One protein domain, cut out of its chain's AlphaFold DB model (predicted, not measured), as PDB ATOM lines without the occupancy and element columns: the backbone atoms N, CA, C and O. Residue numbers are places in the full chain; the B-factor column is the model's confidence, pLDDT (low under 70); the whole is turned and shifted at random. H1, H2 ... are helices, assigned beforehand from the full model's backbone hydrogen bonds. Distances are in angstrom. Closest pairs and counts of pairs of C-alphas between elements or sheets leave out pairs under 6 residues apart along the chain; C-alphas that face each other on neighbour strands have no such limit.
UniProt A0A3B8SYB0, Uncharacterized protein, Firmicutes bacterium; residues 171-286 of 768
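This is residues 171 to 286 of the 768 residues of an uncharacterized protein of Firmicutes bacterium (UniProt A0A3B8SYB0). Two long helices, H1 and H6, lie side by side and run opposite ways as a spine, with short helices gathered round the half of it away from the printed part's two ends. H4 packs steeply across H1, H3 sits beside H1 with H2 farther out, and H5 follows the long loop of residues 239 to 257. The printed part has 116 residues with six named helices, H1 to H6 in order, and no named strand; the class is all helix. It is compact, with a radius of gyration of the C-alphas of 14.3 A and spans of 41 by 35 by 24 A.

Start at H1, residues 171 to 196, which touches H6, residues 267 to 286, at a shallow tilt of 21 degrees, opposite ways; their closest C-alphas, Tyr 178 and Ser 281, are 4.6 A apart. H2, residues 206 to 216, is close but not clearly touching H3, residues 220 to 228, with closest C-alphas Lys 213 and Ile 223 at 7.6 A. With residues 186 to 194 alone, H1 touches H4, residues 230 to 238, at a steep tilt of 66 degrees; the closest C-alphas are those of Ala 190 and Leu 233, 5.5 A. H5, residues 258 to 263, is near H1. In all six helices every O i to N i+4 pair is within hydrogen-bond range.

Find C-alpha 171 at (-27.947, -7.760, 9.596); from there H1 runs 37.3 A. H2 covers 15.3 A. H6 runs 28.4 A to C-alpha 286 at (-26.898, -10.393, 19.987).

The farthest C-alphas, Lys 207 and Asp 254, are 43.9 A apart. The printed part has no cut; H4 to H5 is a long link. Look for pLDDT under 70 at residues 249 to 251 and 254 to 255.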
ATOM      1  N   ILE A 171     -29.172  -7.519   8.821       97.50
ATOM      2  CA  ILE A 171     -27.947  -7.760   9.596       97.50
ATOM      3  C   ILE A 171     -27.119  -6.474   9.669       97.50
ATOM      4  O   ILE A 171     -26.649  -6.100  10.739       97.50
ATOM      5  N   ILE A 172     -26.964  -5.783   8.536       96.81
ATOM      6  CA  ILE A 172     -26.222  -4.519   8.441       96.81
ATOM      7  C   ILE A 172     -26.866  -3.450   9.327       96.81
ATOM      8  O   ILE A 172     -26.159  -2.765  10.060       96.81
ATOM      9  N   ASN A 173     -28.192  -3.321   9.287       95.44
ATOM     10  CA  ASN A 173     -28.926  -2.329  10.070       95.44
ATOM     11  C   ASN A 173     -28.739  -2.554  11.579       95.44
ATOM     12  O   ASN A 173     -28.388  -1.616  12.290       95.44
ATOM     13  N   GLU A 174     -28.884  -3.793  12.064       95.62
ATOM     14  CA  GLU A 174     -28.630  -4.110  13.479       95.62
ATOM     15  C   GLU A 174     -27.170  -3.884  13.874       95.62
ATOM     16  O   GLU A 174     -26.886  -3.354  14.948       95.62
ATOM     17  N   TRP A 175     -26.230  -4.224  12.992       97.56
ATOM     18  CA  TRP A 175     -24.818  -3.995  13.266       97.56
ATOM     19  C   TRP A 175     -24.467  -2.503  13.317       97.56
ATOM     20  O   TRP A 175     -23.613  -2.094  14.104       97.56
ATOM     21  N   LYS A 176     -25.137  -1.667  12.516       96.00
ATOM     22  CA  LYS A 176     -24.992  -0.206  12.564       96.00
ATOM     23  C   LYS A 176     -25.486   0.363  13.889       96.00
ATOM     24  O   LYS A 176     -24.779   1.180  14.475       96.00
ATOM     25  N   GLU A 177     -26.624  -0.109  14.395       95.06
ATOM     26  CA  GLU A 177     -27.102   0.271  15.730       95.06
ATOM     27  C   GLU A 177     -26.127  -0.189  16.822       95.06
ATOM     28  O   GLU A 177     -25.756   0.604  17.689       95.06
ATOM     29  N   TYR A 178     -25.606  -1.420  16.737       96.00
ATOM     30  CA  TYR A 178     -24.521  -1.878  17.614       96.00
ATOM     31  C   TYR A 178     -23.327  -0.911  17.596       96.00
ATOM     32  O   TYR A 178     -22.902  -0.450  18.657       96.00
ATOM     33  N   CYS A 179     -22.820  -0.550  16.411       94.19
ATOM     34  CA  CYS A 179     -21.692   0.374  16.278       94.19
ATOM     35  C   CYS A 179     -22.017   1.749  16.882       94.19
ATOM     36  O   CYS A 179     -21.222   2.264  17.664       94.19
ATOM     37  N   LYS A 180     -23.206   2.305  16.600       93.88
ATOM     38  CA  LYS A 180     -23.683   3.592  17.137       93.88
ATOM     39  C   LYS A 180     -23.660   3.608  18.667       93.88
ATOM     40  O   LYS A 180     -23.066   4.507  19.265       93.88
ATOM     41  N   TYR A 181     -24.278   2.617  19.312       94.56
ATOM     42  CA  TYR A 181     -24.329   2.543  20.777       94.56
ATOM     43  C   TYR A 181     -22.960   2.236  21.393       94.56
ATOM     44  O   TYR A 181     -22.616   2.811  22.427       94.56
ATOM     45  N   ASN A 182     -22.160   1.380  20.755       93.12
ATOM     46  CA  ASN A 182     -20.802   1.077  21.195       93.12
ATOM     47  C   ASN A 182     -19.897   2.318  21.149       93.12
ATOM     48  O   ASN A 182     -19.187   2.605  22.114       93.12
ATOM     49  N   ASP A 183     -19.947   3.090  20.065       91.62
ATOM     50  CA  ASP A 183     -19.150   4.306  19.913       91.62
ATOM     51  C   ASP A 183     -19.586   5.392  20.896       91.62
ATOM     52  O   ASP A 183     -18.734   6.032  21.515       91.62
ATOM     53  N   ALA A 184     -20.895   5.556  21.114       92.75
ATOM     54  CA  ALA A 184     -21.427   6.461  22.130       92.75
ATOM     55  C   ALA A 184     -20.983   6.060  23.548       92.75
ATOM     56  O   ALA A 184     -20.562   6.914  24.328       92.75
ATOM     57  N   MET A 185     -21.002   4.764  23.871       94.06
ATOM     58  CA  MET A 185     -20.494   4.254  25.144       94.06
ATOM     59  C   MET A 185     -18.997   4.554  25.318       94.06
ATOM     60  O   MET A 185     -18.594   5.088  26.353       94.06
ATOM     61  N   LEU A 186     -18.160   4.240  24.323       93.06
ATOM     62  CA  LEU A 186     -16.715   4.491  24.388       93.06
ATOM     63  C   LEU A 186     -16.401   5.990  24.469       93.06
ATOM     64  O   LEU A 186     -15.484   6.400  25.180       93.06
ATOM     65  N   PHE A 187     -17.191   6.821  23.795       93.19
ATOM     66  CA  PHE A 187     -17.120   8.270  23.908       93.19
ATOM     67  C   PHE A 187     -17.444   8.756  25.331       93.19
ATOM     68  O   PHE A 187     -16.697   9.569  25.882       93.19
ATOM     69  N   LEU A 188     -18.509   8.240  25.953       93.06
ATOM     70  CA  LEU A 188     -18.869   8.573  27.334       93.06
ATOM     71  C   LEU A 188     -17.773   8.144  28.316       93.06
ATOM     72  O   LEU A 188     -17.403   8.920  29.196       93.06
ATOM     73  N   PHE A 189     -17.177   6.964  28.116       93.12
ATOM     74  CA  PHE A 189     -16.003   6.533  28.874       93.12
ATOM     75  C   PHE A 189     -14.822   7.488  28.709       93.12
ATOM     76  O   PHE A 189     -14.211   7.884  29.700       93.12
ATOM     77  N   ALA A 190     -14.499   7.890  27.479       92.88
ATOM     78  CA  ALA A 190     -13.424   8.842  27.218       92.88
ATOM     79  C   ALA A 190     -13.681  10.194  27.911       92.88
ATOM     80  O   ALA A 190     -12.761  10.764  28.503       92.88
ATOM     81  N   HIS A 191     -14.927  10.683  27.909       92.81
ATOM     82  CA  HIS A 191     -15.317  11.881  28.655       92.81
ATOM     83  C   HIS A 191     -15.125  11.686  30.165       92.81
ATOM     84  O   HIS A 191     -14.461  12.503  30.802       92.81
ATOM     85  N   PHE A 192     -15.620  10.578  30.722       92.88
ATOM     86  CA  PHE A 192     -15.475  10.230  32.136       92.88
ATOM     87  C   PHE A 192     -14.002  10.155  32.571       92.88
ATOM     88  O   PHE A 192     -13.617  10.749  33.580       92.88
ATOM     89  N   ILE A 193     -13.152   9.491  31.781       91.69
ATOM     90  CA  ILE A 193     -11.703   9.381  32.009       91.69
ATOM     91  C   ILE A 193     -11.052  10.767  32.005       91.69
ATOM     92  O   ILE A 193     -10.253  11.082  32.892       91.69
ATOM     93  N   LYS A 194     -11.414  11.611  31.031       91.31
ATOM     94  CA  LYS A 194     -10.887  12.972  30.879       91.31
ATOM     95  C   LYS A 194     -11.302  13.885  32.031       91.31
ATOM     96  O   LYS A 194     -10.451  14.594  32.567       91.31
ATOM     97  N   LEU A 195     -12.573  13.837  32.434       91.94
ATOM     98  CA  LEU A 195     -13.127  14.599  33.557       91.94
ATOM     99  C   LEU A 195     -12.410  14.244  34.867       91.94
ATOM    100  O   LEU A 195     -12.001  15.123  35.622       91.94
ATOM    101  N   ASN A 196     -12.179  12.949  35.084       91.38
ATOM    102  CA  ASN A 196     -11.596  12.410  36.309       91.38
ATOM    103  C   ASN A 196     -10.061  12.307  36.297       91.38
ATOM    104  O   ASN A 196      -9.467  11.877  37.288       91.38
ATOM    105  N   ARG A 197      -9.406  12.721  35.202       90.19
ATOM    106  CA  ARG A 197      -7.943  12.666  35.009       90.19
ATOM    107  C   ARG A 197      -7.359  11.265  35.244       90.19
ATOM    108  O   ARG A 197      -6.277  11.118  35.819       90.19
ATOM    109  N   ILE A 198      -8.083  10.237  34.806       89.25
ATOM    110  CA  ILE A 198      -7.633   8.845  34.883       89.25
ATOM    111  C   ILE A 198      -6.506   8.635  33.860       89.25
ATOM    112  O   ILE A 198      -6.640   8.979  32.687       89.25
ATOM    113  N   LYS A 199      -5.376   8.080  34.308       88.19
ATOM    114  CA  LYS A 199      -4.210   7.797  33.464       88.19
ATOM    115  C   LYS A 199      -4.354   6.410  32.855       88.19
ATOM    116  O   LYS A 199      -4.076   5.416  33.522       88.19
ATOM    117  N   LEU A 200      -4.760   6.359  31.589       84.38
ATOM    118  CA  LEU A 200      -4.943   5.108  30.852       84.38
ATOM    119  C   LEU A 200      -3.660   4.260  30.802       84.38
ATOM    120  O   LEU A 200      -3.744   3.048  30.929       84.38
ATOM    121  N   ASP A 201      -2.479   4.874  30.714       83.75
ATOM    122  CA  ASP A 201      -1.189   4.160  30.664       83.75
ATOM    123  C   ASP A 201      -0.882   3.346  31.932       83.75
ATOM    124  O   ASP A 201      -0.125   2.381  31.885       83.75
ATOM    125  N   ASN A 202      -1.499   3.705  33.060       85.06
ATOM    126  CA  ASN A 202      -1.304   3.024  34.336       85.06
ATOM    127  C   ASN A 202      -2.325   1.898  34.569       85.06
ATOM    128  O   ASN A 202      -2.290   1.266  35.618       85.06
ATOM    129  N   ILE A 203      -3.254   1.647  33.641       78.69
ATOM    130  CA  ILE A 203      -4.322   0.646  33.823       78.69
ATOM    131  C   ILE A 203      -3.787  -0.782  33.922       78.69
ATOM    132  O   ILE A 203      -4.417  -1.621  34.555       78.69
ATOM    133  N   SER A 204      -2.598  -1.044  33.378       79.88
ATOM    134  CA  SER A 204      -1.910  -2.327  33.539       79.88
ATOM    135  C   SER A 204      -1.372  -2.568  34.961       79.88
ATOM    136  O   SER A 204      -0.987  -3.690  35.271       79.88
ATOM    137  N   ASP A 205      -1.321  -1.546  35.824       86.12
ATOM    138  CA  ASP A 205      -0.961  -1.692  37.239       86.12
ATOM    139  C   ASP A 205      -2.208  -2.057  38.059       86.12
ATOM    140  O   ASP A 205      -3.091  -1.225  38.284       86.12
ATOM    141  N   GLU A 206      -2.254  -3.294  38.558       84.31
ATOM    142  CA  GLU A 206      -3.362  -3.821  39.366       84.31
ATOM    143  C   GLU A 206      -3.700  -2.942  40.579       84.31
ATOM    144  O   GLU A 206      -4.873  -2.769  40.916       84.31
ATOM    145  N   LYS A 207      -2.700  -2.326  41.230       87.69
ATOM    146  CA  LYS A 207      -2.938  -1.456  42.393       87.69
ATOM    147  C   LYS A 207      -3.591  -0.146  41.979       87.69
ATOM    148  O   LYS A 207      -4.416   0.393  42.719       87.69
ATOM    149  N   TYR A 208      -3.199   0.399  40.831       87.69
ATOM    150  CA  TYR A 208      -3.822   1.595  40.277       87.69
ATOM    151  C   TYR A 208      -5.259   1.305  39.833       87.69
ATOM    152  O   TYR A 208      -6.170   2.072  40.151       87.69
ATOM    153  N   LEU A 209      -5.463   0.160  39.182       83.69
ATOM    154  CA  LEU A 209      -6.764  -0.302  38.721       83.69
ATOM    155  C   LEU A 209      -7.738  -0.512  39.882       83.69
ATOM    156  O   LEU A 209      -8.849   0.010  39.842       83.69
ATOM    157  N   TYR A 210      -7.291  -1.174  40.955       85.69
ATOM    158  CA  TYR A 210      -8.073  -1.355  42.179       85.69
ATOM    159  C   TYR A 210      -8.496  -0.014  42.788       85.69
ATOM    160  O   TYR A 210      -9.656   0.168  43.143       85.69
ATOM    161  N   LYS A 211      -7.584   0.969  42.848       88.44
ATOM    162  CA  LYS A 211      -7.898   2.309  43.371       88.44
ATOM    163  C   LYS A 211      -8.959   3.032  42.547       88.44
ATOM    164  O   LYS A 211      -9.802   3.710  43.121       88.44
ATOM    165  N   ILE A 212      -8.909   2.938  41.217       88.00
ATOM    166  CA  ILE A 212      -9.933   3.543  40.350       88.00
ATOM    167  C   ILE A 212     -11.257   2.808  40.518       88.00
ATOM    168  O   ILE A 212     -12.289   3.461  40.667       88.00
ATOM    169  N   LYS A 213     -11.214   1.471  40.504       87.31
ATOM    170  CA  LYS A 213     -12.378   0.602  40.679       87.31
ATOM    171  C   LYS A 213     -13.129   0.957  41.959       87.31
ATOM    172  O   LYS A 213     -14.324   1.200  41.893       87.31
ATOM    173  N   ASP A 214     -12.418   1.054  43.080       87.88
ATOM    174  CA  ASP A 214     -12.979   1.395  44.390       87.88
ATOM    175  C   ASP A 214     -13.488   2.846  44.439       87.88
ATOM    176  O   ASP A 214     -14.638   3.098  44.785       87.88
ATOM    177  N   LYS A 215     -12.676   3.810  43.980       89.06
ATOM    178  CA  LYS A 215     -13.021   5.241  44.018       89.06
ATOM    179  C   LYS A 215     -14.274   5.593  43.213       89.06
ATOM    180  O   LYS A 215     -15.017   6.485  43.613       89.06
ATOM    181  N   TYR A 216     -14.456   4.963  42.055       87.69
ATOM    182  CA  TYR A 216     -15.557   5.250  41.132       87.69
ATOM    183  C   TYR A 216     -16.602   4.134  41.075       87.69
ATOM    184  O   TYR A 216     -17.497   4.189  40.237       87.69
ATOM    185  N   VAL A 217     -16.475   3.128  41.946       85.69
ATOM    186  CA  VAL A 217     -17.378   1.972  42.044       85.69
ATOM    187  C   VAL A 217     -17.605   1.315  40.672       85.69
ATOM    188  O   VAL A 217     -18.731   1.052  40.247       85.69
ATOM    189  N   LEU A 218     -16.513   1.089  39.933       85.50
ATOM    190  CA  LEU A 218     -16.575   0.470  38.609       85.50
ATOM    191  C   LEU A 218     -16.743  -1.047  38.737       85.50
ATOM    192  O   LEU A 218     -15.992  -1.727  39.435       85.50
ATOM    193  N   GLU A 219     -17.713  -1.591  38.016       86.38
ATOM    194  CA  GLU A 219     -17.897  -3.034  37.865       86.38
ATOM    195  C   GLU A 219     -16.777  -3.643  36.996       86.38
ATOM    196  O   GLU A 219     -16.176  -2.959  36.165       86.38
ATOM    197  N   GLU A 220     -16.488  -4.938  37.164       86.25
ATOM    198  CA  GLU A 220     -15.363  -5.605  36.479       86.25
ATOM    199  C   GLU A 220     -15.438  -5.531  34.957       86.25
ATOM    200  O   GLU A 220     -14.453  -5.182  34.313       86.25
ATOM    201  N   TYR A 221     -16.615  -5.741  34.369       85.25
ATOM    202  CA  TYR A 221     -16.749  -5.682  32.913       85.25
ATOM    203  C   TYR A 221     -16.454  -4.281  32.344       85.25
ATOM    204  O   TYR A 221     -16.009  -4.153  31.205       85.25
ATOM    205  N   LEU A 222     -16.673  -3.210  33.117       85.94
ATOM    206  CA  LEU A 222     -16.360  -1.840  32.694       85.94
ATOM    207  C   LEU A 222     -14.844  -1.629  32.660       85.94
ATOM    208  O   LEU A 222     -14.326  -0.973  31.757       85.94
ATOM    209  N   ILE A 223     -14.127  -2.231  33.611       85.06
ATOM    210  CA  ILE A 223     -12.664  -2.265  33.622       85.06
ATOM    211  C   ILE A 223     -12.133  -3.034  32.409       85.06
ATOM    212  O   ILE A 223     -11.217  -2.553  31.735       85.06
ATOM    213  N   ASP A 224     -12.742  -4.171  32.074       85.12
ATOM    214  CA  ASP A 224     -12.387  -4.932  30.875       85.12
ATOM    215  C   ASP A 224     -12.616  -4.117  29.599       85.12
ATOM    216  O   ASP A 224     -11.771  -4.128  28.703       85.12
ATOM    217  N   ILE A 225     -13.716  -3.361  29.504       85.56
ATOM    218  CA  ILE A 225     -13.982  -2.473  28.361       85.56
ATOM    219  C   ILE A 225     -12.887  -1.414  28.232       85.56
ATOM    220  O   ILE A 225     -12.371  -1.216  27.127       85.56
ATOM    221  N   ILE A 226     -12.507  -0.751  29.328       84.75
ATOM    222  CA  ILE A 226     -11.451   0.269  29.296       84.75
ATOM    223  C   ILE A 226     -10.120  -0.361  28.872       84.75
ATOM    224  O   ILE A 226      -9.459   0.146  27.964       84.75
ATOM    225  N   THR A 227      -9.757  -1.490  29.480       84.25
ATOM    226  CA  THR A 227      -8.503  -2.206  29.209       84.25
ATOM    227  C   THR A 227      -8.428  -2.648  27.750       84.25
ATOM    228  O   THR A 227      -7.448  -2.390  27.052       84.25
ATOM    229  N   ASN A 228      -9.510  -3.228  27.229       84.12
ATOM    230  CA  ASN A 228      -9.573  -3.715  25.856       84.12
ATOM    231  C   ASN A 228      -9.608  -2.591  24.811       84.12
ATOM    232  O   ASN A 228      -9.278  -2.839  23.648       84.12
ATOM    233  N   ASN A 229     -10.008  -1.373  25.181       87.38
ATOM    234  CA  ASN A 229     -10.165  -0.246  24.258       87.38
ATOM    235  C   ASN A 229      -9.214   0.922  24.554       87.38
ATOM    236  O   ASN A 229      -9.398   2.010  24.011       87.38
ATOM    237  N   GLN A 230      -8.161   0.697  25.346       86.31
ATOM    238  CA  GLN A 230      -7.231   1.730  25.814       86.31
ATOM    239  C   GLN A 230      -6.704   2.629  24.686       86.31
ATOM    240  O   GLN A 230      -6.750   3.852  24.800       86.31
ATOM    241  N   LYS A 231      -6.251   2.036  23.572       84.38
ATOM    242  CA  LYS A 231      -5.739   2.789  22.415       84.38
ATOM    243  C   LYS A 231      -6.800   3.725  21.827       84.38
ATOM    244  O   LYS A 231      -6.538   4.906  21.642       84.38
ATOM    245  N   TYR A 232      -8.001   3.205  21.585       85.44
ATOM    246  CA  TYR A 232      -9.103   3.979  21.014       85.44
ATOM    247  C   TYR A 232      -9.563   5.103  21.953       85.44
ATOM    248  O   TYR A 232      -9.792   6.229  21.516       85.44
ATOM    249  N   LEU A 233      -9.638   4.824  23.258       89.88
ATOM    250  CA  LEU A 233      -9.969   5.825  24.272       89.88
ATOM    251  C   LEU A 233      -8.904   6.931  24.339       89.88
ATOM    252  O   LEU A 233      -9.259   8.107  24.385       89.88
ATOM    253  N   ASN A 234      -7.616   6.579  24.283       88.19
ATOM    254  CA  ASN A 234      -6.514   7.545  24.212       88.19
ATOM    255  C   ASN A 234      -6.626   8.451  22.974       88.19
ATOM    256  O   ASN A 234      -6.477   9.673  23.094       88.19
ATOM    257  N   ASP A 235      -6.929   7.872  21.810       86.88
ATOM    258  CA  ASP A 235      -7.119   8.616  20.562       86.88
ATOM    259  C   ASP A 235      -8.304   9.597  20.679       86.88
ATOM    260  O   ASP A 235      -8.174  10.773  20.335       86.88
ATOM    261  N   LEU A 236      -9.435   9.160  21.253       88.12
ATOM    262  CA  LEU A 236     -10.604  10.014  21.508       88.12
ATOM    263  C   LEU A 236     -10.312  11.160  22.482       88.12
ATOM    264  O   LEU A 236     -10.694  12.300  22.227       88.12
ATOM    265  N   ILE A 237      -9.631  10.883  23.596       88.31
ATOM    266  CA  ILE A 237      -9.316  11.892  24.620       88.31
ATOM    267  C   ILE A 237      -8.407  12.989  24.054       88.31
ATOM    268  O   ILE A 237      -8.564  14.170  24.408       88.31
ATOM    269  N   SER A 238      -7.479  12.583  23.182       86.06
ATOM    270  CA  SER A 238      -6.506  13.443  22.503       86.06
ATOM    271  C   SER A 238      -7.129  14.277  21.380       86.06
ATOM    272  O   SER A 238      -6.601  15.339  21.036       86.06
ATOM    273  N   ASP A 239      -8.269  13.845  20.834       85.94
ATOM    274  CA  ASP A 239      -9.001  14.566  19.799       85.94
ATOM    275  C   ASP A 239      -9.611  15.869  20.353       85.94
ATOM    276  O   ASP A 239     -10.561  15.887  21.144       85.94
ATOM    277  N   LYS A 240      -9.078  17.012  19.902       79.75
ATOM    278  CA  LYS A 240      -9.583  18.344  20.281       79.75
ATOM    279  C   LYS A 240     -11.013  18.594  19.796       79.75
ATOM    280  O   LYS A 240     -11.690  19.452  20.359       79.75
ATOM    281  N   LYS A 241     -11.466  17.863  18.775       83.06
ATOM    282  CA  LYS A 241     -12.803  17.955  18.183       83.06
ATOM    283  C   LYS A 241     -13.740  16.850  18.670       83.06
ATOM    284  O   LYS A 241     -14.821  16.713  18.113       83.06
ATOM    285  N   MET A 242     -13.375  16.106  19.719       81.94
ATOM    286  CA  MET A 242     -14.192  15.021  20.273       81.94
ATOM    287  C   MET A 242     -15.674  15.424  20.440       81.94
ATOM    288  O   MET A 242     -16.545  14.699  19.981       81.94
ATOM    289  N   TYR A 243     -15.959  16.608  20.998       84.12
ATOM    290  CA  TYR A 243     -17.328  17.107  21.230       84.12
ATOM    291  C   TYR A 243     -18.026  17.727  20.005       84.12
ATOM    292  O   TYR A 243     -19.154  18.186  20.133       84.12
ATOM    293  N   LEU A 244     -17.360  17.788  18.848       75.88
ATOM    294  CA  LEU A 244     -17.955  18.219  17.576       75.88
ATOM    295  C   LEU A 244     -18.473  17.033  16.752       75.88
ATOM    296  O   LEU A 244     -18.943  17.231  15.637       75.88
ATOM    297  N   LYS A 245     -18.316  15.802  17.252       71.00
ATOM    298  CA  LYS A 245     -18.847  14.606  16.600       71.00
ATOM    299  C   LYS A 245     -20.357  14.541  16.803       71.00
ATOM    300  O   LYS A 245     -20.840  14.852  17.891       71.00
ATOM    301  N   ASP A 246     -21.062  14.043  15.793       70.81
ATOM    302  CA  ASP A 246     -22.504  13.779  15.823       70.81
ATOM    303  C   ASP A 246     -22.814  12.528  16.671       70.81
ATOM    304  O   ASP A 246     -23.323  11.517  16.198       70.81
ATOM    305  N   ILE A 247     -22.434  12.566  17.948       75.56
ATOM    306  CA  ILE A 247     -22.634  11.500  18.931       75.56
ATOM    307  C   ILE A 247     -23.619  12.028  19.976       75.56
ATOM    308  O   ILE A 247     -23.434  13.125  20.492       75.56
ATOM    309  N   LEU A 248     -24.659  11.248  20.297       77.69
ATOM    310  CA  LEU A 248     -25.724  11.609  21.256       77.69
ATOM    311  C   LEU A 248     -26.592  12.822  20.855       77.69
ATOM    312  O   LEU A 248     -27.291  13.360  21.709       77.69
ATOM    313  N   GLN A 249     -26.595  13.234  19.583       69.62
ATOM    314  CA  GLN A 249     -27.370  14.397  19.120       69.62
ATOM    315  C   GLN A 249     -28.867  14.308  19.425       69.62
ATOM    316  O   GLN A 249     -29.466  15.308  19.799       69.62
ATOM    317  N   GLU A 250     -29.448  13.110  19.350       68.69
ATOM    318  CA  GLU A 250     -30.863  12.856  19.665       68.69
ATOM    319  C   GLU A 250     -31.256  13.249  21.103       68.69
ATOM    320  O   GLU A 250     -32.440  13.384  21.393       68.69
ATOM    321  N   LYS A 251     -30.285  13.413  22.016       67.19
ATOM    322  CA  LYS A 251     -30.518  13.780  23.423       67.19
ATOM    323  C   LYS A 251     -30.295  15.269  23.720       67.19
ATOM    324  O   LYS A 251     -30.423  15.661  24.878       67.19
ATOM    325  N   LEU A 252     -29.911  16.080  22.733       72.94
ATOM    326  CA  LEU A 252     -29.658  17.510  22.928       72.94
ATOM    327  C   LEU A 252     -30.939  18.316  22.688       72.94
ATOM    328  O   LEU A 252     -31.609  18.138  21.677       72.94
ATOM    329  N   GLU A 253     -31.256  19.221  23.615       71.19
ATOM    330  CA  GLU A 253     -32.260  20.265  23.398       71.19
ATOM    331  C   GLU A 253     -31.701  21.358  22.473       71.19
ATOM    332  O   GLU A 253     -30.487  21.606  22.444       71.19
ATOM    333  N   ASP A 254     -32.587  22.039  21.741       62.66
ATOM    334  CA  ASP A 254     -32.210  23.142  20.859       62.66
ATOM    335  C   ASP A 254     -31.408  24.204  21.642       62.66
ATOM    336  O   ASP A 254     -31.906  24.800  22.598       62.66
ATOM    337  N   ASN A 255     -30.174  24.474  21.191       68.88
ATOM    338  CA  ASN A 255     -29.198  25.455  21.712       68.88
ATOM    339  C   ASN A 255     -28.206  25.006  22.808       68.88
ATOM    340  O   ASN A 255     -27.419  25.842  23.260       68.88
ATOM    341  N   ILE A 256     -28.149  23.729  23.207       78.94
ATOM    342  CA  ILE A 256     -27.120  23.245  24.155       78.94
ATOM    343  C   ILE A 256     -25.995  22.514  23.413       78.94
ATOM    344  O   ILE A 256     -26.236  21.602  22.624       78.94
ATOM    345  N   SER A 257     -24.733  22.879  23.680       85.25
ATOM    346  CA  SER A 257     -23.588  22.150  23.119       85.25
ATOM    347  C   SER A 257     -23.393  20.800  23.823       85.25
ATOM    348  O   SER A 257     -23.541  20.697  25.042       85.25
ATOM    349  N   LEU A 258     -22.983  19.759  23.083       85.25
ATOM    350  CA  LEU A 258     -22.699  18.426  23.649       85.25
ATOM    351  C   LEU A 258     -21.699  18.484  24.809       85.25
ATOM    352  O   LEU A 258     -21.792  17.726  25.773       85.25
ATOM    353  N   LYS A 259     -20.734  19.401  24.711       87.31
ATOM    354  CA  LYS A 259     -19.752  19.634  25.760       87.31
ATOM    355  C   LYS A 259     -20.454  20.088  27.040       87.31
ATOM    356  O   LYS A 259     -20.307  19.430  28.062       87.31
ATOM    357  N   ASP A 260     -21.225  21.168  26.981       87.06
ATOM    358  CA  ASP A 260     -21.865  21.746  28.168       87.06
ATOM    359  C   ASP A 260     -22.865  20.772  28.799       87.06
ATOM    360  O   ASP A 260     -22.876  20.611  30.019       87.06
ATOM    361  N   TYR A 261     -23.607  20.034  27.966       88.50
ATOM    362  CA  TYR A 261     -24.507  18.971  28.412       88.50
ATOM    363  C   TYR A 261     -23.791  17.920  29.275       88.50
ATOM    364  O   TYR A 261     -24.273  17.579  30.353       88.50
ATOM    365  N   LEU A 262     -22.632  17.418  28.835       90.88
ATOM    366  CA  LEU A 262     -21.896  16.371  29.555       90.88
ATOM    367  C   LEU A 262     -21.173  16.902  30.794       90.88
ATOM    368  O   LEU A 262     -21.157  16.226  31.816       90.88
ATOM    369  N   PHE A 263     -20.612  18.115  30.737       91.12
ATOM    370  CA  PHE A 263     -19.960  18.734  31.900       91.12
ATOM    371  C   PHE A 263     -20.943  19.071  33.030       91.12
ATOM    372  O   PHE A 263     -20.515  19.198  34.176       91.12
ATOM    373  N   ALA A 264     -22.240  19.192  32.731       90.44
ATOM    374  CA  ALA A 264     -23.289  19.348  33.733       90.44
ATOM    375  C   ALA A 264     -23.679  18.030  34.434       90.44
ATOM    376  O   ALA A 264     -24.404  18.074  35.426       90.44
ATOM    377  N   LYS A 265     -23.227  16.866  33.941       91.69
ATOM    378  CA  LYS A 265     -23.565  15.554  34.508       91.69
ATOM    379  C   LYS A 265     -22.632  15.156  35.644       91.69
ATOM    380  O   LYS A 265     -21.414  15.326  35.577       91.69
ATOM    381  N   SER A 266     -23.215  14.565  36.680       93.12
ATOM    382  CA  SER A 266     -22.476  13.883  37.739       93.12
ATOM    383  C   SER A 266     -21.826  12.593  37.223       93.12
ATOM    384  O   SER A 266     -22.230  12.027  36.205       93.12
ATOM    385  N   ASN A 267     -20.827  12.089  37.954       91.56
ATOM    386  CA  ASN A 267     -20.216  10.796  37.633       91.56
ATOM    387  C   ASN A 267     -21.258   9.665  37.630       91.56
ATOM    388  O   ASN A 267     -21.218   8.827  36.737       91.56
ATOM    389  N   ASP A 268     -22.213   9.667  38.563       91.00
ATOM    390  CA  ASP A 268     -23.251   8.633  38.642       91.00
ATOM    391  C   ASP A 268     -24.183   8.655  37.423       91.00
ATOM    392  O   ASP A 268     -24.491   7.602  36.859       91.00
ATOM    393  N   GLU A 269     -24.575   9.845  36.953       92.62
ATOM    394  CA  GLU A 269     -25.349   9.993  35.714       92.62
ATOM    395  C   GLU A 269     -24.564   9.504  34.491       92.62
ATOM    396  O   GLU A 269     -25.113   8.783  33.658       92.62
ATOM    397  N   LEU A 270     -23.273   9.844  34.384       92.44
ATOM    398  CA  LEU A 270     -22.419   9.361  33.294       92.44
ATOM    399  C   LEU A 270     -22.293   7.833  33.315       92.44
ATOM    400  O   LEU A 270     -22.384   7.198  32.266       92.44
ATOM    401  N   MET A 271     -22.130   7.236  34.498       91.56
ATOM    402  CA  MET A 271     -22.074   5.782  34.651       91.56
ATOM    403  C   MET A 271     -23.392   5.117  34.256       91.56
ATOM    404  O   MET A 271     -23.373   4.093  33.573       91.56
ATOM    405  N   LEU A 272     -24.536   5.699  34.629       92.31
ATOM    406  CA  LEU A 272     -25.842   5.210  34.191       92.31
ATOM    407  C   LEU A 272     -25.962   5.256  32.663       92.31
ATOM    408  O   LEU A 272     -26.312   4.249  32.048       92.31
ATOM    409  N   MET A 273     -25.582   6.373  32.039       92.94
ATOM    410  CA  MET A 273     -25.584   6.502  30.581       92.94
ATOM    411  C   MET A 273     -24.669   5.466  29.913       92.94
ATOM    412  O   MET A 273     -25.060   4.868  28.912       92.94
ATOM    413  N   ILE A 274     -23.471   5.221  30.452       93.12
ATOM    414  CA  ILE A 274     -22.548   4.193  29.943       93.12
ATOM    415  C   ILE A 274     -23.204   2.808  29.994       93.12
ATOM    416  O   ILE A 274     -23.186   2.092  28.992       93.12
ATOM    417  N   ARG A 275     -23.830   2.448  31.123       92.88
ATOM    418  CA  ARG A 275     -24.536   1.165  31.293       92.88
ATOM    419  C   ARG A 275     -25.687   1.007  30.300       92.88
ATOM    420  O   ARG A 275     -25.828  -0.048  29.686       92.88
ATOM    421  N   GLU A 276     -26.490   2.052  30.104       93.00
ATOM    422  CA  GLU A 276     -27.583   2.047  29.125       93.00
ATOM    423  C   GLU A 276     -27.073   1.773  27.703       93.00
ATOM    424  O   GLU A 276     -27.601   0.899  27.013       93.00
ATOM    425  N   HIS A 277     -26.015   2.471  27.275       93.69
ATOM    426  CA  HIS A 277     -25.453   2.294  25.934       93.69
ATOM    427  C   HIS A 277     -24.767   0.934  25.772       93.69
ATOM    428  O   HIS A 277     -24.901   0.321  24.714       93.69
ATOM    429  N   GLN A 278     -24.109   0.410  26.812       93.25
ATOM    430  CA  GLN A 278     -23.567  -0.952  26.809       93.25
ATOM    431  C   GLN A 278     -24.672  -2.001  26.629       93.25
ATOM    432  O   GLN A 278     -24.516  -2.936  25.841       93.25
ATOM    433  N   ASN A 279     -25.795  -1.851  27.337       93.75
ATOM    434  CA  ASN A 279     -26.932  -2.765  27.229       93.75
ATOM    435  C   ASN A 279     -27.552  -2.726  25.828       93.75
ATOM    436  O   ASN A 279     -27.815  -3.779  25.244       93.75
ATOM    437  N   MET A 280     -27.736  -1.529  25.263       94.44
ATOM    438  CA  MET A 280     -28.245  -1.369  23.898       94.44
ATOM    439  C   MET A 280     -27.280  -1.941  22.857       94.44
ATOM    440  O   MET A 280     -27.697  -2.725  22.007       94.44
ATOM    441  N   SER A 281     -25.984  -1.641  22.974       94.69
ATOM    442  CA  SER A 281     -24.927  -2.220  22.139       94.69
ATOM    443  C   SER A 281     -24.980  -3.753  22.169       94.69
ATOM    444  O   SER A 281     -25.147  -4.401  21.135       94.69
ATOM    445  N   SER A 282     -24.976  -4.349  23.364       93.94
ATOM    446  CA  SER A 282     -25.019  -5.807  23.541       93.94
ATOM    447  C   SER A 282     -26.292  -6.434  22.959       93.94
ATOM    448  O   SER A 282     -26.239  -7.503  22.349       93.94
ATOM    449  N   LYS A 283     -27.443  -5.764  23.105       95.19
ATOM    450  CA  LYS A 283     -28.723  -6.195  22.528       95.19
ATOM    451  C   LYS A 283     -28.652  -6.267  20.998       95.19
ATOM    452  O   LYS A 283     -29.013  -7.298  20.432       95.19
ATOM    453  N   HIS A 284     -28.171  -5.211  20.342       95.69
ATOM    454  CA  HIS A 284     -28.051  -5.161  18.880       95.69
ATOM    455  C   HIS A 284     -26.998  -6.138  18.345       95.69
ATOM    456  O   HIS A 284     -27.207  -6.780  17.314       95.69
ATOM    457  N   GLN A 285     -25.901  -6.342  19.076       95.44
ATOM    458  CA  GLN A 285     -24.905  -7.359  18.735       95.44
ATOM    459  C   GLN A 285     -25.503  -8.774  18.777       95.44
ATOM    460  O   GLN A 285     -25.323  -9.565  17.848       95.44
ATOM    461  N   ALA A 286     -26.248  -9.096  19.840       95.06
ATOM    462  CA  ALA A 286     -26.898 -10.393  19.987       95.06
ATOM    463  C   ALA A 286     -27.944 -10.639  18.887       95.06
ATOM    464  O   ALA A 286     -28.013 -11.744  18.342       95.06
TER     465      ALA A 286